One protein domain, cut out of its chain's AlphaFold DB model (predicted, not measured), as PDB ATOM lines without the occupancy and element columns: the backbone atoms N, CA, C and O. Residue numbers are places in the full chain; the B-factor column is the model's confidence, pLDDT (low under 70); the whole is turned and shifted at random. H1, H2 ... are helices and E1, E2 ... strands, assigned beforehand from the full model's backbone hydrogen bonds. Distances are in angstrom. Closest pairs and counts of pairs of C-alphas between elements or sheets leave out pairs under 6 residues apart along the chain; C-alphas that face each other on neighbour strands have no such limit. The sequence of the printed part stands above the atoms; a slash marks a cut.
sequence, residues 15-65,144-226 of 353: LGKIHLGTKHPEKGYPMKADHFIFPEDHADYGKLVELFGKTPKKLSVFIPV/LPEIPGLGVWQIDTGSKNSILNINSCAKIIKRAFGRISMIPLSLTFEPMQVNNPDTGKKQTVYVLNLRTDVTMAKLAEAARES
ATOM      1  N   LEU A  15     -12.338 -21.236  59.683       91.50
ATOM      2  CA  LEU A  15     -10.946 -20.945  59.316       91.50
ATOM      3  C   LEU A  15     -10.847 -19.570  58.658       91.50
ATOM      4  O   LEU A  15     -10.150 -18.685  59.141       91.50
ATOM      5  N   GLY A  16     -11.652 -19.343  57.621       91.56
ATOM      6  CA  GLY A  16     -11.615 -18.091  56.884       91.56
ATOM      7  C   GLY A  16     -12.906 -17.773  56.147       91.56
ATOM      8  O   GLY A  16     -13.881 -18.532  56.152       91.56
ATOM      9  N   LYS A  17     -12.912 -16.596  55.523       93.56
ATOM     10  CA  LYS A  17     -14.017 -16.099  54.707       93.56
ATOM     11  C   LYS A  17     -13.512 -15.807  53.301       93.56
ATOM     12  O   LYS A  17     -12.558 -15.055  53.141       93.56
ATOM     13  N   ILE A  18     -14.169 -16.389  52.305       93.69
ATOM     14  CA  ILE A  18     -13.894 -16.158  50.888       93.69
ATOM     15  C   ILE A  18     -14.904 -15.132  50.374       93.69
ATOM     16  O   ILE A  18     -16.097 -15.188  50.687       93.69
ATOM     17  N   HIS A  19     -14.417 -14.167  49.601       91.81
ATOM     18  CA  HIS A  19     -15.214 -13.057  49.093       91.81
ATOM     19  C   HIS A  19     -15.564 -13.255  47.610       91.81
ATOM     20  O   HIS A  19     -14.801 -13.840  46.846       91.81
ATOM     21  N   LEU A  20     -16.730 -12.745  47.196       89.94
ATOM     22  CA  LEU A  20     -17.223 -12.775  45.804       89.94
ATOM     23  C   LEU A  20     -17.103 -11.410  45.103       89.94
ATOM     24  O   LEU A  20     -17.622 -11.195  44.007       89.94
ATOM     25  N   GLY A  21     -16.486 -10.442  45.774       87.81
ATOM     26  CA  GLY A  21     -16.370  -9.074  45.304       87.81
ATOM     27  C   GLY A  21     -15.367  -8.281  46.124       87.81
ATOM     28  O   GLY A  21     -15.080  -8.621  47.275       87.81
ATOM     29  N   THR A  22     -14.853  -7.218  45.523       84.75
ATOM     30  CA  THR A  22     -13.946  -6.258  46.154       84.75
ATOM     31  C   THR A  22     -14.692  -4.973  46.489       84.75
ATOM     32  O   THR A  22     -15.792  -4.719  46.000       84.75
ATOM     33  N   LYS A  23     -14.113  -4.134  47.346       83.00
ATOM     34  CA  LYS A  23     -14.573  -2.749  47.489       83.00
ATOM     35  C   LYS A  23     -13.866  -1.894  46.447       83.00
ATOM     36  O   LYS A  23     -12.682  -2.093  46.193       83.00
ATOM     37  N   HIS A  24     -14.575  -0.929  45.872       80.88
ATOM     38  CA  HIS A  24     -13.952   0.064  45.014       80.88
ATOM     39  C   HIS A  24     -12.910   0.852  45.827       80.88
ATOM     40  O   HIS A  24     -13.271   1.369  46.889       80.88
ATOM     41  N   PRO A  25     -11.665   0.999  45.340       77.00
ATOM     42  CA  PRO A  25     -10.554   1.557  46.116       77.00
ATOM     43  C   PRO A  25     -10.818   2.989  46.604       77.00
ATOM     44  O   PRO A  25     -10.554   3.300  47.757       77.00
ATOM     45  N   GLU A  26     -11.406   3.842  45.761       77.06
ATOM     46  CA  GLU A  26     -11.654   5.252  46.120       77.06
ATOM     47  C   GLU A  26     -13.025   5.520  46.760       77.06
ATOM     48  O   GLU A  26     -13.149   6.325  47.675       77.06
ATOM     49  N   LYS A  27     -14.086   4.877  46.256       74.19
ATOM     50  CA  LYS A  27     -15.480   5.194  46.611       74.19
ATOM     51  C   LYS A  27     -16.104   4.205  47.598       74.19
ATOM     52  O   LYS A  27     -17.234   4.410  48.024       74.19
ATOM     53  N   GLY A  28     -15.415   3.109  47.922       75.75
ATOM     54  CA  GLY A  28     -15.837   2.141  48.939       75.75
ATOM     55  C   GLY A  28     -17.092   1.317  48.618       75.75
ATOM     56  O   GLY A  28     -17.492   0.497  49.444       75.75
ATOM     57  N   TYR A  29     -17.714   1.489  47.446       77.38
ATOM     58  CA  TYR A  29     -18.876   0.690  47.045       77.38
ATOM     59  C   TYR A  29     -18.465  -0.732  46.629       77.38
ATOM     60  O   TYR A  29     -17.359  -0.927  46.121       77.38
ATOM     61  N   PRO A  30     -19.325  -1.745  46.821       79.19
ATOM     62  CA  PRO A  30     -19.011  -3.118  46.445       79.19
ATOM     63  C   PRO A  30     -18.968  -3.292  44.919       79.19
ATOM     64  O   PRO A  30     -19.893  -2.906  44.204       79.19
ATOM     65  N   MET A  31     -17.905  -3.921  44.427       82.88
ATOM     66  CA  MET A  31     -17.712  -4.338  43.041       82.88
ATOM     67  C   MET A  31     -17.803  -5.861  42.947       82.88
ATOM     68  O   MET A  31     -17.243  -6.586  43.767       82.88
ATOM     69  N   LYS A  32     -18.521  -6.355  41.935       83.06
ATOM     70  CA  LYS A  32     -18.625  -7.795  41.671       83.06
ATOM     71  C   LYS A  32     -17.318  -8.285  41.050       83.06
ATOM     72  O   LYS A  32     -16.874  -7.696  40.067       83.06
ATOM     73  N   ALA A  33     -16.741  -9.346  41.604       86.75
ATOM     74  CA  ALA A  33     -15.628 -10.050  40.979       86.75
ATOM     75  C   ALA A  33     -16.152 -11.139  40.032       86.75
ATOM     76  O   ALA A  33     -17.340 -11.469  40.052       86.75
ATOM     77  N   ASP A  34     -15.268 -11.688  39.203       87.69
ATOM     78  CA  ASP A  34     -15.535 -12.826  38.315       87.69
ATOM     79  C   ASP A  34     -14.864 -14.131  38.790       87.69
ATOM     80  O   ASP A  34     -14.930 -15.149  38.102       87.69
ATOM     81  N   HIS A  35     -14.212 -14.096  39.955       91.06
ATOM     82  CA  HIS A  35     -13.481 -15.193  40.587       91.06
ATOM     83  C   HIS A  35     -13.613 -15.117  42.119       91.06
ATOM     84  O   HIS A  35     -14.053 -14.103  42.668       91.06
ATOM     85  N   PHE A  36     -13.237 -16.195  42.808       93.25
ATOM     86  CA  PHE A  36     -13.185 -16.243  44.268       93.25
ATOM     87  C   PHE A  36     -11.984 -15.456  44.788       93.25
ATOM     88  O   PHE A  36     -10.856 -15.682  44.356       93.25
ATOM     89  N   ILE A  37     -12.221 -14.561  45.743       92.00
ATOM     90  CA  ILE A  37     -11.172 -13.750  46.361       92.00
ATOM     91  C   ILE A  37     -10.822 -14.355  47.712       92.00
ATOM     92  O   ILE A  37     -11.651 -14.396  48.631       92.00
ATOM     93  N   PHE A  38      -9.581 -14.811  47.821       92.69
ATOM     94  CA  PHE A  38      -9.027 -15.317  49.066       92.69
ATOM     95  C   PHE A  38      -8.519 -14.173  49.952       92.69
ATOM     96  O   PHE A  38      -8.013 -13.178  49.432       92.69
ATOM     97  N   PRO A  39      -8.648 -14.295  51.284       89.81
ATOM     98  CA  PRO A  39      -8.117 -13.306  52.215       89.81
ATOM     99  C   PRO A  39      -6.582 -13.334  52.212       89.81
ATOM    100  O   PRO A  39      -5.993 -14.334  52.616       89.81
ATOM    101  N   GLU A  40      -5.950 -12.240  51.779       87.81
ATOM    102  CA  GLU A  40      -4.482 -12.116  51.681       87.81
ATOM    103  C   GLU A  40      -3.785 -12.220  53.047       87.81
ATOM    104  O   GLU A  40      -2.705 -12.794  53.147       87.81
ATOM    105  N   ASP A  41      -4.445 -11.755  54.112       87.38
ATOM    106  CA  ASP A  41      -3.922 -11.781  55.485       87.38
ATOM    107  C   ASP A  41      -4.009 -13.166  56.160       87.38
ATOM    108  O   ASP A  41      -3.614 -13.332  57.316       87.38
ATOM    109  N   HIS A  42      -4.582 -14.173  55.493       89.06
ATOM    110  CA  HIS A  42      -4.779 -15.496  56.086       89.06
ATOM    111  C   HIS A  42      -3.515 -16.359  55.974       89.06
ATOM    112  O   HIS A  42      -2.886 -16.415  54.920       89.06
ATOM    113  N   ALA A  43      -3.184 -17.113  57.029       87.06
ATOM    114  CA  ALA A  43      -1.972 -17.941  57.089       87.06
ATOM    115  C   ALA A  43      -1.842 -18.927  55.908       87.06
ATOM    116  O   ALA A  43      -0.759 -19.118  55.363       87.06
ATOM    117  N   ASP A  44      -2.961 -19.512  55.472       87.25
ATOM    118  CA  ASP A  44      -3.003 -20.447  54.338       87.25
ATOM    119  C   ASP A  44      -3.214 -19.791  52.959       87.25
ATOM    120  O   ASP A  44      -3.454 -20.503  51.982       87.25
ATOM    121  N   TYR A  45      -3.114 -18.460  52.831       88.75
ATOM    122  CA  TYR A  45      -3.261 -17.773  51.536       88.75
ATOM    123  C   TYR A  45      -2.282 -18.301  50.477       88.75
ATOM    124  O   TYR A  45      -2.678 -18.559  49.341       88.75
ATOM    125  N   GLY A  46      -1.020 -18.538  50.854       87.94
ATOM    126  CA  GLY A  46      -0.014 -19.082  49.936       87.94
ATOM    127  C   GLY A  46      -0.431 -20.427  49.330       87.94
ATOM    128  O   GLY A  46      -0.362 -20.597  48.116       87.94
ATOM    129  N   LYS A  47      -0.962 -21.338  50.156       89.44
ATOM    130  CA  LYS A  47      -1.441 -22.661  49.719       89.44
ATOM    131  C   LYS A  47      -2.705 -22.567  48.874       89.44
ATOM    132  O   LYS A  47      -2.842 -23.276  47.885       89.44
ATOM    133  N   LEU A  48      -3.628 -21.678  49.247       90.00
ATOM    134  CA  LEU A  48      -4.836 -21.406  48.467       90.00
ATOM    135  C   LEU A  48      -4.490 -20.991  47.035       90.00
ATOM    136  O   LEU A  48      -5.078 -21.500  46.082       90.00
ATOM    137  N   VAL A  49      -3.519 -20.088  46.887       91.44
ATOM    138  CA  VAL A  49      -3.052 -19.612  45.581       91.44
ATOM    139  C   VAL A  49      -2.255 -20.684  44.834       91.44
ATOM    140  O   VAL A  49      -2.349 -20.748  43.612       91.44
ATOM    141  N   GLU A  50      -1.501 -21.530  45.533       91.94
ATOM    142  CA  GLU A  50      -0.781 -22.658  44.931       91.94
ATOM    143  C   GLU A  50      -1.739 -23.710  44.344       91.94
ATOM    144  O   GLU A  50      -1.557 -24.132  43.204       91.94
ATOM    145  N   LEU A  51      -2.788 -24.080  45.086       89.88
ATOM    146  CA  LEU A  51      -3.752 -25.113  44.690       89.88
ATOM    147  C   LEU A  51      -4.763 -24.616  43.648       89.88
ATOM    148  O   LEU A  51      -5.006 -25.275  42.639       89.88
ATOM    149  N   PHE A  52      -5.363 -23.447  43.884       90.19
ATOM    150  CA  PHE A  52      -6.482 -22.944  43.079       90.19
ATOM    151  C   PHE A  52      -6.090 -21.806  42.120       90.19
ATOM    152  O   PHE A  52      -6.879 -21.420  41.253       90.19
ATOM    153  N   GLY A  53      -4.878 -21.264  42.237       90.62
ATOM    154  CA  GLY A  53      -4.422 -20.103  41.475       90.62
ATOM    155  C   GLY A  53      -4.871 -18.764  42.071       90.62
ATOM    156  O   GLY A  53      -5.612 -18.693  43.050       90.62
ATOM    157  N   LYS A  54      -4.425 -17.661  41.451       88.38
ATOM    158  CA  LYS A  54      -4.750 -16.287  41.891       88.38
ATOM    159  C   LYS A  54      -6.190 -15.864  41.589       88.38
ATOM    160  O   LYS A  54      -6.737 -15.028  42.294       88.38
ATOM    161  N   THR A  55      -6.790 -16.416  40.535       91.25
ATOM    162  CA  THR A  55      -8.150 -16.065  40.089       91.25
ATOM    163  C   THR A  55      -9.020 -17.315  39.899       91.25
ATOM    164  O   THR A  55      -9.414 -17.627  38.768       91.25
ATOM    165  N   PRO A  56      -9.307 -18.075  40.970       93.56
ATOM    166  CA  PRO A  56     -10.048 -19.320  40.849       93.56
ATOM    167  C   PRO A  56     -11.520 -19.094  40.533       93.56
ATOM    168  O   PRO A  56     -12.189 -18.264  41.143       93.56
ATOM    169  N   LYS A  57     -12.052 -19.902  39.614       93.38
ATOM    170  CA  LYS A  57     -13.490 -19.945  39.279       93.38
ATOM    171  C   LYS A  57     -14.166 -21.246  39.712       93.38
ATOM    172  O   LYS A  57     -15.379 -21.375  39.581       93.38
ATOM    173  N   LYS A  58     -13.389 -22.201  40.222       94.00
ATOM    174  CA  LYS A  58     -13.830 -23.514  40.696       94.00
ATOM    175  C   LYS A  58     -13.074 -23.843  41.983       94.00
ATOM    176  O   LYS A  58     -11.866 -23.636  42.028       94.00
ATOM    177  N   LEU A  59     -13.783 -24.342  42.993       93.88
ATOM    178  CA  LEU A  59     -13.222 -24.831  44.252       93.88
ATOM    179  C   LEU A  59     -13.723 -26.253  44.515       93.88
ATOM    180  O   LEU A  59     -14.922 -26.510  44.396       93.88
ATOM    181  N   SER A  60     -12.819 -27.153  44.896       92.50
ATOM    182  CA  SER A  60     -13.161 -28.477  45.427       92.50
ATOM    183  C   SER A  60     -13.658 -28.305  46.864       92.50
ATOM    184  O   SER A  60     -12.929 -27.768  47.695       92.50
ATOM    185  N   VAL A  61     -14.888 -28.716  47.172       94.06
ATOM    186  CA  VAL A  61     -15.527 -28.480  48.477       94.06
ATOM    187  C   VAL A  61     -16.238 -29.724  48.997       94.06
ATOM    188  O   VAL A  61     -16.841 -30.464  48.223       94.06
ATOM    189  N   PHE A  62     -16.236 -29.911  50.319       93.12
ATOM    190  CA  PHE A  62     -17.122 -30.848  51.019       93.12
ATOM    191  C   PHE A  62     -18.126 -30.085  51.883       93.12
ATOM    192  O   PHE A  62     -17.802 -29.053  52.476       93.12
ATOM    193  N   ILE A  63     -19.337 -30.623  52.013       93.81
ATOM    194  CA  ILE A  63     -20.297 -30.146  53.010       93.81
ATOM    195  C   ILE A  63     -20.007 -30.850  54.348       93.81
ATOM    196  O   ILE A  63     -19.873 -32.073  54.364       93.81
ATOM    197  N   PRO A  64     -19.871 -30.119  55.472       91.00
ATOM    198  CA  PRO A  64     -19.436 -30.706  56.741       91.00
ATOM    199  C   PRO A  64     -20.521 -31.531  57.445       91.00
ATOM    200  O   PRO A  64     -20.197 -32.497  58.126       91.00
ATOM    201  N   VAL A  65     -21.793 -31.138  57.317       91.12
ATOM    202  CA  VAL A  65     -22.922 -31.703  58.076       91.12
ATOM    203  C   VAL A  65     -24.176 -31.805  57.209       91.12
ATOM    204  O   VAL A  65     -24.296 -31.107  56.207       91.12
ATOM    205  N   LEU A 144     -12.625 -27.185  52.642       93.50
ATOM    206  CA  LEU A 144     -11.691 -27.306  51.525       93.50
ATOM    207  C   LEU A 144     -10.771 -28.501  51.817       93.50
ATOM    208  O   LEU A 144      -9.878 -28.359  52.649       93.50
ATOM    209  N   PRO A 145     -10.994 -29.677  51.198       90.19
ATOM    210  CA  PRO A 145     -10.316 -30.919  51.583       90.19
ATOM    211  C   PRO A 145      -8.808 -30.899  51.311       90.19
ATOM    212  O   PRO A 145      -8.053 -31.616  51.955       90.19
ATOM    213  N   GLU A 146      -8.368 -30.070  50.366       88.81
ATOM    214  CA  GLU A 146      -6.963 -29.944  49.970       88.81
ATOM    215  C   GLU A 146      -6.163 -29.025  50.916       88.81
ATOM    216  O   GLU A 146      -4.940 -28.947  50.816       88.81
ATOM    217  N   ILE A 147      -6.828 -28.333  51.851       88.31
ATOM    218  CA  ILE A 147      -6.189 -27.386  52.769       88.31
ATOM    219  C   ILE A 147      -6.082 -28.007  54.161       88.31
ATOM    220  O   ILE A 147      -7.080 -28.495  54.694       88.31
ATOM    221  N   PRO A 148      -4.900 -27.954  54.798       83.12
ATOM    222  CA  PRO A 148      -4.745 -28.448  56.155       83.12
ATOM    223  C   PRO A 148      -5.530 -27.578  57.142       83.12
ATOM    224  O   PRO A 148      -5.389 -26.360  57.165       83.12
ATOM    225  N   GLY A 149      -6.324 -28.223  57.992       79.75
ATOM    226  CA  GLY A 149      -7.098 -27.561  59.036       79.75
ATOM    227  C   GLY A 149      -8.483 -28.176  59.180       79.75
ATOM    228  O   GLY A 149      -9.239 -28.277  58.217       79.75
ATOM    229  N   LEU A 150      -8.836 -28.572  60.401       79.06
ATOM    230  CA  LEU A 150     -10.177 -29.059  60.713       79.06
ATOM    231  C   LEU A 150     -11.092 -27.865  60.982       79.06
ATOM    232  O   LEU A 150     -11.268 -27.436  62.120       79.06
ATOM    233  N   GLY A 151     -11.651 -27.301  59.915       88.44
ATOM    234  CA  GLY A 151     -12.620 -26.223  60.027       88.44
ATOM    235  C   GLY A 151     -13.288 -25.866  58.707       88.44
ATOM    236  O   GLY A 151     -13.037 -26.471  57.665       88.44
ATOM    237  N   VAL A 152     -14.185 -24.887  58.775       93.81
ATOM    238  CA  VAL A 152     -15.033 -24.482  57.654       93.81
ATOM    239  C   VAL A 152     -14.627 -23.126  57.097       93.81
ATOM    240  O   VAL A 152     -14.304 -22.185  57.825       93.81
ATOM    241  N   TRP A 153     -14.702 -23.015  55.783       94.81
ATOM    242  CA  TRP A 153     -14.629 -21.778  55.031       94.81
ATOM    243  C   TRP A 153     -16.030 -21.245  54.790       94.81
ATOM    244  O   TRP A 153     -16.968 -22.015  54.596       94.81
ATOM    245  N   GLN A 154     -16.178 -19.923  54.823       95.19
ATOM    246  CA  GLN A 154     -17.472 -19.270  54.653       95.19
ATOM    247  C   GLN A 154     -17.504 -18.398  53.395       95.19
ATOM    248  O   GLN A 154     -16.616 -17.572  53.192       95.19
ATOM    249  N   ILE A 155     -18.574 -18.517  52.609       95.06
ATOM    250  CA  ILE A 155     -18.943 -17.595  51.530       95.06
ATOM    251  C   ILE A 155     -20.324 -17.017  51.829       95.06
ATOM    252  O   ILE A 155     -21.255 -17.744  52.168       95.06
ATOM    253  N   ASP A 156     -20.468 -15.706  51.652       93.06
ATOM    254  CA  ASP A 156     -21.759 -15.033  51.770       93.06
ATOM    255  C   ASP A 156     -22.257 -14.647  50.380       93.06
ATOM    256  O   ASP A 156     -21.565 -13.938  49.646       93.06
ATOM    257  N   THR A 157     -23.465 -15.078  50.027       92.00
ATOM    258  CA  THR A 157     -24.118 -14.683  48.777       92.00
ATOM    259  C   THR A 157     -25.478 -14.062  49.049       92.00
ATOM    260  O   THR A 157     -26.263 -14.582  49.838       92.00
ATOM    261  N   GLY A 158     -25.744 -12.934  48.388       89.38
ATOM    262  CA  GLY A 158     -27.061 -12.291  48.370       89.38
ATOM    263  C   GLY A 158     -27.811 -12.464  47.047       89.38
ATOM    264  O   GLY A 158     -28.785 -11.771  46.778       89.38
ATOM    265  N   SER A 159     -27.317 -13.334  46.162       88.69
ATOM    266  CA  SER A 159     -27.933 -13.570  44.856       88.69
ATOM    267  C   SER A 159     -28.998 -14.657  44.955       88.69
ATOM    268  O   SER A 159     -28.672 -15.815  45.218       88.69
ATOM    269  N   LYS A 160     -30.255 -14.310  44.652       90.44
ATOM    270  CA  LYS A 160     -31.381 -15.263  44.601       90.44
ATOM    271  C   LYS A 160     -31.081 -16.475  43.718       90.44
ATOM    272  O   LYS A 160     -31.313 -17.604  44.131       90.44
ATOM    273  N   ASN A 161     -30.493 -16.255  42.540       91.44
ATOM    274  CA  ASN A 161     -30.160 -17.343  41.615       91.44
ATOM    275  C   ASN A 161     -29.101 -18.282  42.201       91.44
ATOM    276  O   ASN A 161     -29.219 -19.492  42.079       91.44
ATOM    277  N   SER A 162     -28.091 -17.739  42.883       92.56
ATOM    278  CA  SER A 162     -27.064 -18.560  43.535       92.56
ATOM    279  C   SER A 162     -27.640 -19.395  44.674       92.56
ATOM    280  O   SER A 162     -27.343 -20.579  44.773       92.56
ATOM    281  N   ILE A 163     -28.508 -18.792  45.490       93.75
ATOM    282  CA  ILE A 163     -29.221 -19.477  46.573       93.75
ATOM    283  C   ILE A 163     -30.055 -20.638  46.012       93.75
ATOM    284  O   ILE A 163     -29.943 -21.770  46.482       93.75
ATOM    285  N   LEU A 164     -30.838 -20.385  44.960       93.69
ATOM    286  CA  LEU A 164     -31.661 -21.407  44.310       93.69
ATOM    287  C   LEU A 164     -30.826 -22.536  43.697       93.69
ATOM    288  O   LEU A 164     -31.197 -23.701  43.845       93.69
ATOM    289  N   ASN A 165     -29.707 -22.215  43.047       93.69
ATOM    290  CA  ASN A 165     -28.839 -23.209  42.414       93.69
ATOM    291  C   ASN A 165     -28.187 -24.128  43.454       93.69
ATOM    292  O   ASN A 165     -28.186 -25.347  43.277       93.69
ATOM    293  N   ILE A 166     -27.697 -23.558  44.562       94.00
ATOM    294  CA  ILE A 166     -27.117 -24.321  45.677       94.00
ATOM    295  C   ILE A 166     -28.181 -25.230  46.300       94.00
ATOM    296  O   ILE A 166     -27.976 -26.442  46.363       94.00
ATOM    297  N   ASN A 167     -29.340 -24.683  46.679       94.06
ATOM    298  CA  ASN A 167     -30.420 -25.454  47.302       94.06
ATOM    299  C   ASN A 167     -30.942 -26.575  46.392       94.06
ATOM    300  O   ASN A 167     -31.185 -27.694  46.847       94.06
ATOM    301  N   SER A 168     -31.131 -26.294  45.101       93.25
ATOM    302  CA  SER A 168     -31.645 -27.284  44.148       93.25
ATOM    303  C   SER A 168     -30.656 -28.427  43.953       93.25
ATOM    304  O   SER A 168     -31.049 -29.592  44.006       93.25
ATOM    305  N   CYS A 169     -29.367 -28.115  43.784       91.25
ATOM    306  CA  CYS A 169     -28.341 -29.140  43.638       91.25
ATOM    307  C   CYS A 169     -28.184 -29.969  44.920       91.25
ATOM    308  O   CYS A 169     -28.170 -31.196  44.854       91.25
ATOM    309  N   ALA A 170     -28.173 -29.318  46.086       91.88
ATOM    310  CA  ALA A 170     -28.106 -29.986  47.382       91.88
ATOM    311  C   ALA A 170     -29.234 -31.015  47.563       91.88
ATOM    312  O   ALA A 170     -28.979 -32.162  47.932       91.88
ATOM    313  N   LYS A 171     -30.473 -30.649  47.207       92.06
ATOM    314  CA  LYS A 171     -31.626 -31.563  47.239       92.06
ATOM    315  C   LYS A 171     -31.468 -32.750  46.290       92.06
ATOM    316  O   LYS A 171     -31.863 -33.858  46.646       92.06
ATOM    317  N   ILE A 172     -30.907 -32.543  45.098       89.19
ATOM    318  CA  ILE A 172     -30.657 -33.623  44.130       89.19
ATOM    319  C   ILE A 172     -29.599 -34.590  44.671       89.19
ATOM    320  O   ILE A 172     -29.829 -35.796  44.667       89.19
ATOM    321  N   ILE A 173     -28.484 -34.069  45.187       87.19
ATOM    322  CA  ILE A 173     -27.391 -34.870  45.755       87.19
ATOM    323  C   ILE A 173     -27.900 -35.696  46.940       87.19
ATOM    324  O   ILE A 173     -27.710 -36.910  46.970       87.19
ATOM    325  N   LYS A 174     -28.629 -35.061  47.864       88.00
ATOM    326  CA  LYS A 174     -29.215 -35.726  49.033       88.00
ATOM    327  C   LYS A 174     -30.197 -36.830  48.640       88.00
ATOM    328  O   LYS A 174     -30.209 -37.882  49.264       88.00
ATOM    329  N   ARG A 175     -30.989 -36.632  47.580       85.62
ATOM    330  CA  ARG A 175     -31.879 -37.677  47.039       85.62
ATOM    331  C   ARG A 175     -31.125 -38.813  46.357       85.62
ATOM    332  O   ARG A 175     -31.584 -39.945  46.425       85.62
ATOM    333  N   ALA A 176     -30.011 -38.518  45.693       81.75
ATOM    334  CA  ALA A 176     -29.223 -39.522  44.987       81.75
ATOM    335  C   ALA A 176     -28.436 -40.419  45.954       81.75
ATOM    336  O   ALA A 176     -28.461 -41.633  45.803       81.75
ATOM    337  N   PHE A 177     -27.769 -39.839  46.954       76.50
ATOM    338  CA  PHE A 177     -26.879 -40.571  47.862       76.50
ATOM    339  C   PHE A 177     -27.462 -40.851  49.252       76.50
ATOM    340  O   PHE A 177     -26.800 -41.479  50.074       76.50
ATOM    341  N   GLY A 178     -28.640 -40.311  49.570       82.25
ATOM    342  CA  GLY A 178     -29.200 -40.327  50.927       82.25
ATOM    343  C   GLY A 178     -28.524 -39.356  51.906       82.25
ATOM    344  O   GLY A 178     -28.983 -39.224  53.036       82.25
ATOM    345  N   ARG A 179     -27.459 -38.661  51.482       85.62
ATOM    346  CA  ARG A 179     -26.660 -37.722  52.286       85.62
ATOM    347  C   ARG A 179     -26.036 -36.629  51.413       85.62
ATOM    348  O   ARG A 179     -25.947 -36.800  50.197       85.62
ATOM    349  N   ILE A 180     -25.597 -35.523  52.011       87.88
ATOM    350  CA  ILE A 180     -24.832 -34.457  51.330       87.88
ATOM    351  C   ILE A 180     -23.442 -34.225  51.938       87.88
ATOM    352  O   ILE A 180     -22.537 -33.721  51.269       87.88
ATOM    353  N   SER A 181     -23.257 -34.603  53.198       90.75
ATOM    354  CA  SER A 181     -22.017 -34.427  53.938       90.75
ATOM    355  C   SER A 181     -20.896 -35.311  53.396       90.75
ATOM    356  O   SER A 181     -21.113 -36.450  52.976       90.75
ATOM    357  N   MET A 182     -19.676 -34.769  53.412       87.94
ATOM    358  CA  MET A 182     -18.438 -35.449  53.006       87.94
ATOM    359  C   MET A 182     -18.449 -36.025  51.580       87.94
ATOM    360  O   MET A 182     -17.678 -36.929  51.261       87.94
ATOM    361  N   ILE A 183     -19.305 -35.497  50.703       87.69
ATOM    362  CA  ILE A 183     -19.294 -35.825  49.276       87.69
ATOM    363  C   ILE A 183     -18.362 -34.844  48.551       87.69
ATOM    364  O   ILE A 183     -18.454 -33.638  48.799       87.69
ATOM    365  N   PRO A 184     -17.489 -35.322  47.643       89.69
ATOM    366  CA  PRO A 184     -16.676 -34.453  46.803       89.69
ATOM    367  C   PRO A 184     -17.541 -33.668  45.822       89.69
ATOM    368  O   PRO A 184     -18.135 -34.228  44.898       89.69
ATOM    369  N   LEU A 185     -17.599 -32.353  46.033       91.81
ATOM    370  CA  LEU A 185     -18.362 -31.416  45.223       91.81
ATOM    371  C   LEU A 185     -17.455 -30.313  44.684       91.81
ATOM    372  O   LEU A 185     -16.375 -30.036  45.196       91.81
ATOM    373  N   SER A 186     -17.939 -29.662  43.638       93.25
ATOM    374  CA  SER A 186     -17.250 -28.589  42.941       93.25
ATOM    375  C   SER A 186     -18.107 -27.332  42.999       93.25
ATOM    376  O   SER A 186     -19.187 -27.287  42.412       93.25
ATOM    377  N   LEU A 187     -17.638 -26.304  43.703       94.75
ATOM    378  CA  LEU A 187     -18.280 -24.993  43.745       94.75
ATOM    379  C   LEU A 187     -17.728 -24.129  42.609       94.75
ATOM    380  O   LEU A 187     -16.552 -23.766  42.619       94.75
ATOM    381  N   THR A 188     -18.561 -23.801  41.623       94.25
ATOM    382  CA  THR A 188     -18.172 -22.994  40.461       94.25
ATOM    383  C   THR A 188     -18.805 -21.609  40.488       94.25
ATOM    384  O   THR A 188     -19.904 -21.411  41.011       94.25
ATOM    385  N   PHE A 189     -18.098 -20.634  39.918       92.31
ATOM    386  CA  PHE A 189     -18.560 -19.261  39.762       92.31
ATOM    387  C   PHE A 189     -18.642 -18.913  38.277       92.31
ATOM    388  O   PHE A 189     -17.636 -18.700  37.601       92.31
ATOM    389  N   GLU A 190     -19.865 -18.922  37.750       90.31
ATOM    390  CA  GLU A 190     -20.128 -18.921  36.309       90.31
ATOM    391  C   GLU A 190     -20.934 -17.685  35.889       90.31
ATOM    392  O   GLU A 190     -21.822 -17.249  36.627       90.31
ATOM    393  N   PRO A 191     -20.670 -17.104  34.704       90.88
ATOM    394  CA  PRO A 191     -21.461 -15.998  34.187       90.88
ATOM    395  C   PRO A 191     -22.843 -16.483  33.724       90.88
ATOM    396  O   PRO A 191     -22.962 -17.414  32.932       90.88
ATOM    397  N   MET A 192     -23.893 -15.793  34.157       86.50
ATOM    398  CA  MET A 192     -25.275 -16.005  33.737       86.50
ATOM    399  C   MET A 192     -25.837 -14.702  33.171       86.50
ATOM    400  O   MET A 192     -25.749 -13.646  33.801       86.50
ATOM    401  N   GLN A 193     -26.431 -14.758  31.978       84.44
ATOM    402  CA  GLN A 193     -27.159 -13.615  31.433       84.44
ATOM    403  C   GLN A 193     -28.547 -13.567  32.059       84.44
ATOM    404  O   GLN A 193     -29.357 -14.471  31.863       84.44
ATOM    405  N   VAL A 194     -28.820 -12.503  32.804       82.69
ATOM    406  CA  VAL A 194     -30.126 -12.260  33.410       82.69
ATOM    407  C   VAL A 194     -30.710 -10.976  32.848       82.69
ATOM    408  O   VAL A 194     -29.992 -10.010  32.580       82.69
ATOM    409  N   ASN A 195     -32.024 -10.967  32.643       80.81
ATOM    410  CA  ASN A 195     -32.728  -9.730  32.350       80.81
ATOM    411  C   ASN A 195     -32.985  -9.011  33.673       80.81
ATOM    412  O   ASN A 195     -33.608  -9.582  34.568       80.81
ATOM    413  N   ASN A 196     -32.462  -7.798  33.822       74.25
ATOM    414  CA  ASN A 196     -32.673  -7.040  35.043       74.25
ATOM    415  C   ASN A 196     -34.129  -6.531  35.075       74.25
ATOM    416  O   ASN A 196     -34.493  -5.745  34.197       74.25
ATOM    417  N   PRO A 197     -34.952  -6.931  36.063       67.44
ATOM    418  CA  PRO A 197     -36.360  -6.541  36.121       67.44
ATOM    419  C   PRO A 197     -36.565  -5.021  36.224       67.44
ATOM    420  O   PRO A 197     -37.553  -4.519  35.702       67.44
ATOM    421  N   ASP A 198     -35.610  -4.282  36.803       68.25
ATOM    422  CA  ASP A 198     -35.710  -2.824  36.983       68.25
ATOM    423  C   ASP A 198     -35.378  -2.038  35.697       68.25
ATOM    424  O   ASP A 198     -35.819  -0.905  35.526       68.25
ATOM    425  N   THR A 199     -34.558  -2.595  34.794       69.56
ATOM    426  CA  THR A 199     -34.031  -1.864  33.619       69.56
ATOM    427  C   THR A 199     -34.328  -2.520  32.272       69.56
ATOM    428  O   THR A 199     -34.058  -1.910  31.239       69.56
ATOM    429  N   GLY A 200     -34.846  -3.754  32.250       74.62
ATOM    430  CA  GLY A 200     -35.139  -4.520  31.033       74.62
ATOM    431  C   GLY A 200     -33.910  -4.860  30.176       74.62
ATOM    432  O   GLY A 200     -34.049  -5.342  29.051       74.62
ATOM    433  N   LYS A 201     -32.698  -4.582  30.675       77.69
ATOM    434  CA  LYS A 201     -31.432  -4.817  29.976       77.69
ATOM    435  C   LYS A 201     -30.842  -6.163  30.381       77.69
ATOM    436  O   LYS A 201     -30.865  -6.548  31.552       77.69
ATOM    437  N   LYS A 202     -30.238  -6.846  29.406       81.00
ATOM    438  CA  LYS A 202     -29.429  -8.046  29.643       81.00
ATOM    439  C   LYS A 202     -28.161  -7.648  30.396       81.00
ATOM    440  O   LYS A 202     -27.373  -6.847  29.898       81.00
ATOM    441  N   GLN A 203     -27.970  -8.213  31.579       80.94
ATOM    442  CA  GLN A 203     -26.774  -8.035  32.388       80.94
ATOM    443  C   GLN A 203     -26.142  -9.401  32.650       80.94
ATOM    444  O   GLN A 203     -26.825 -10.349  33.037       80.94
ATOM    445  N   THR A 204     -24.827  -9.498  32.472       82.50
ATOM    446  CA  THR A 204     -24.066 -10.675  32.900       82.50
ATOM    447  C   THR A 204     -23.835 -10.585  34.406       82.50
ATOM    448  O   THR A 204     -23.215  -9.640  34.895       82.50
ATOM    449  N   VAL A 205     -24.364 -11.553  35.151       84.69
ATOM    450  CA  VAL A 205     -24.182 -11.697  36.597       84.69
ATOM    451  C   VAL A 205     -23.504 -13.032  36.859       84.69
ATOM    452  O   VAL A 205     -23.931 -14.052  36.334       84.69
ATOM    453  N   TYR A 206     -22.463 -13.031  37.684       88.81
ATOM    454  CA  TYR A 206     -21.814 -14.264  38.112       88.81
ATOM    455  C   TYR A 206     -22.628 -14.926  39.222       88.81
ATOM    456  O   TYR A 206     -23.011 -14.274  40.199       88.81
ATOM    457  N   VAL A 207     -22.928 -16.208  39.045       90.94
ATOM    458  CA  VAL A 207     -23.722 -17.017  39.970       90.94
ATOM    459  C   VAL A 207     -22.892 -18.179  40.495       90.94
ATOM    460  O   VAL A 207     -22.072 -18.749  39.776       90.94
ATOM    461  N   LEU A 208     -23.112 -18.525  41.762       93.44
ATOM    462  CA  LEU A 208     -22.549 -19.731  42.355       93.44
ATOM    463  C   LEU A 208     -23.378 -20.951  41.977       93.44
ATOM    464  O   LEU A 208     -24.605 -20.928  42.097       93.44
ATOM    465  N   ASN A 209     -22.683 -22.009  41.582       93.31
ATOM    466  CA  ASN A 209     -23.250 -23.311  41.281       93.31
ATOM    467  C   ASN A 209     -22.516 -24.382  42.078       93.31
ATOM    468  O   ASN A 209     -21.289 -24.409  42.123       93.31
ATOM    469  N   LEU A 210     -23.279 -25.283  42.685       92.38
ATOM    470  CA  LEU A 210     -22.752 -26.525  43.232       92.38
ATOM    471  C   LEU A 210     -22.856 -27.585  42.134       92.38
ATOM    472  O   LEU A 210     -23.909 -27.728  41.511       92.38
ATOM    473  N   ARG A 211     -21.760 -28.281  41.841       89.88
ATOM    474  CA  ARG A 211     -21.687 -29.307  40.795       89.88
ATOM    475  C   ARG A 211     -21.044 -30.577  41.332       89.88
ATOM    476  O   ARG A 211     -20.245 -30.541  42.264       89.88
ATOM    477  N   THR A 212     -21.368 -31.695  40.695       84.88
ATOM    478  CA  THR A 212     -20.692 -32.979  40.891       84.88
ATOM    479  C   THR A 212     -19.911 -33.296  39.624       84.88
ATOM    480  O   THR A 212     -20.470 -33.226  38.530       84.88
ATOM    481  N   ASP A 213     -18.644 -33.686  39.747       75.25
ATOM    482  CA  ASP A 213     -17.872 -34.177  38.594       75.25
ATOM    483  C   ASP A 213     -18.164 -35.672  38.305       75.25
ATOM    484  O   ASP A 213     -17.704 -36.238  37.315       75.25
ATOM    485  N   VAL A 214     -18.975 -36.319  39.153       73.12
ATOM    486  CA  VAL A 214     -19.439 -37.702  38.990       73.12
ATOM    487  C   VAL A 214     -20.634 -37.752  38.034       73.12
ATOM    488  O   VAL A 214     -21.560 -36.944  38.131       73.12
ATOM    489  N   THR A 215     -20.632 -38.714  37.108       73.56
ATOM    490  CA  THR A 215     -21.752 -38.930  36.183       73.56
ATOM    491  C   THR A 215     -22.970 -39.486  36.917       73.56
ATOM    492  O   THR A 215     -22.839 -40.248  37.872       73.56
ATOM    493  N   MET A 216     -24.176 -39.169  36.435       67.50
ATOM    494  CA  MET A 216     -25.423 -39.675  37.031       67.50
ATOM    495  C   MET A 216     -25.502 -41.211  37.056       67.50
ATOM    496  O   MET A 216     -26.106 -41.780  37.959       67.50
ATOM    497  N   ALA A 217     -24.856 -41.886  36.102       68.31
ATOM    498  CA  ALA A 217     -24.751 -43.343  36.087       68.31
ATOM    499  C   ALA A 217     -23.930 -43.869  37.277       68.31
ATOM    500  O   ALA A 217     -24.414 -44.715  38.021       68.31
ATOM    501  N   LYS A 218     -22.746 -43.289  37.517       68.75
ATOM    502  CA  LYS A 218     -21.890 -43.638  38.661       68.75
ATOM    503  C   LYS A 218     -22.524 -43.256  40.001       68.75
ATOM    504  O   LYS A 218     -22.347 -43.951  40.991       68.75
ATOM    505  N   LEU A 219     -23.292 -42.169  40.022       68.69
ATOM    506  CA  LEU A 219     -24.109 -41.766  41.168       68.69
ATOM    507  C   LEU A 219     -25.180 -42.808  41.502       68.69
ATOM    508  O   LEU A 219     -25.332 -43.180  42.661       68.69
ATOM    509  N   ALA A 220     -25.897 -43.298  40.488       68.19
ATOM    510  CA  ALA A 220     -26.903 -44.340  40.659       68.19
ATOM    511  C   ALA A 220     -26.285 -45.689  41.067       68.19
ATOM    512  O   ALA A 220     -26.888 -46.417  41.852       68.19
ATOM    513  N   GLU A 221     -25.094 -46.021  40.565       70.12
ATOM    514  CA  GLU A 221     -24.332 -47.204  40.992       70.12
ATOM    515  C   GLU A 221     -23.900 -47.096  42.456       70.12
ATOM    516  O   GLU A 221     -24.256 -47.965  43.243       70.12
ATOM    517  N   ALA A 222     -23.262 -45.992  42.857       65.88
ATOM    518  CA  ALA A 222     -22.860 -45.764  44.246       65.88
ATOM    519  C   ALA A 222     -24.060 -45.765  45.213       65.88
ATOM    520  O   ALA A 222     -23.974 -46.278  46.329       65.88
ATOM    521  N   ALA A 223     -25.207 -45.232  44.780       63.72
ATOM    522  CA  ALA A 223     -26.447 -45.298  45.545       63.72
ATOM    523  C   ALA A 223     -26.914 -46.750  45.753       63.72
ATOM    524  O   ALA A 223     -27.266 -47.126  46.872       63.72
ATOM    525  N   ARG A 224     -26.862 -47.597  44.715       64.94
ATOM    526  CA  ARG A 224     -27.179 -49.032  44.834       64.94
ATOM    527  C   ARG A 224     -26.167 -49.785  45.697       64.94
ATOM    528  O   ARG A 224     -26.584 -50.608  46.504       64.94
ATOM    529  N   GLU A 225     -24.877 -49.484  45.572       62.91
ATOM    530  CA  GLU A 225     -23.815 -50.107  46.373       62.91
ATOM    531  C   GLU A 225     -23.938 -49.768  47.865       62.91
ATOM    532  O   GLU A 225     -23.743 -50.622  48.731       62.91
ATOM    533  N   SER A 226     -24.335 -48.535  48.194       58.75
ATOM    534  CA  SER A 226     -24.598 -48.145  49.584       58.75
ATOM    535  C   SER A 226     -25.752 -48.946  50.205       58.75
ATOM    536  O   SER A 226     -25.685 -49.326  51.373       58.75
TER     537      SER A 226
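Overview. This is residues 15 to 65 and 144 to 226 of the 353 residues of an uncharacterized protein of viral metagenome (UniProt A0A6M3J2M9). Two small three-stranded sheets, E2 E1 E4 and E3 E5 E6, lie partly face to face as a loose sandwich, with the long helix H2 packed along strand E6. The longest axis runs from the loop of the E1-E2 hairpin to H3 at the opposite end, while the short helix H1 only grazes the second sheet. The printed part has 134 residues, in the order E1 E2 H1 E3 E4 H2 E5 E6 H3; the first sheet is mixed and the second antiparallel. The class is mixed, helices and strands. The whole is flat, spanning 56 by 43 by 21 A, and only just compact, close to loose, with a radius of gyration of the C-alphas of 16.8 A.

Arrangement. E1, residues 15 to 23, bends by 78 degrees at residue 20. It forms an antiparallel hairpin with E2, residues 30 to 37, where N 31 and O 22 are 2.8 A apart. E1 is also parallel to E4, residues 152 to 157, with N 18 and O 154 at 2.9 A. This sheet is strongly twisted. In the other sheet E5, residues 185 to 195, is the inner strand. It is antiparallel to E3, residues 58 to 61, with N 61 and O 185 at 2.8 A, and forms a hairpin with E6, residues 202 to 211, with N 190 and O 207 at 3.0 A. Between the sheets, the closest C-alphas of E2 and E5 are those of His 35 and Phe 189, 6.6 A apart. H2, residues 160 to 177, is on the sheet E3 E5 E6 at a height of 6.6 A, over E6, and runs along the strands at 21 degrees on the local plane; its closest C-alphas to E6 are those of Ser 162 and Leu 208, 4.8 A. H3, residues 216 to 226, touches H2 at residues 176 to 177 alone, at a steep tilt of 47 degrees, the same way; the closest C-alphas are those of Phe 177 and Ala 223, 5.3 A. H1, residues 45 to 52, only just is on that sheet, grazing it with residues 48 to 52, and is apart from H2. In H1, H2 and H3 every O i to N i+4 pair is within hydrogen-bond range.

Along the chain. E1 begins at C-alpha 15 (-10.946, -20.945, 59.316) and is 22.0 A long. H2 is 25.9 A long, E5 29.0 A and E6 25.2 A. H3 ends at C-alpha 226 (-24.598, -48.145, 49.584).

Size, cuts and confidence. The C-alphas of Glu 26 and Glu 225, 56.7 A, are the farthest apart. Residues 66 to 143 are not printed; C-alphas 65 and 144 are 13.7 A apart across the cut. Of the links printed whole, none is long. The pLDDT is under 70 at residues 197 to 199, 216 to 220 and 222 to 226.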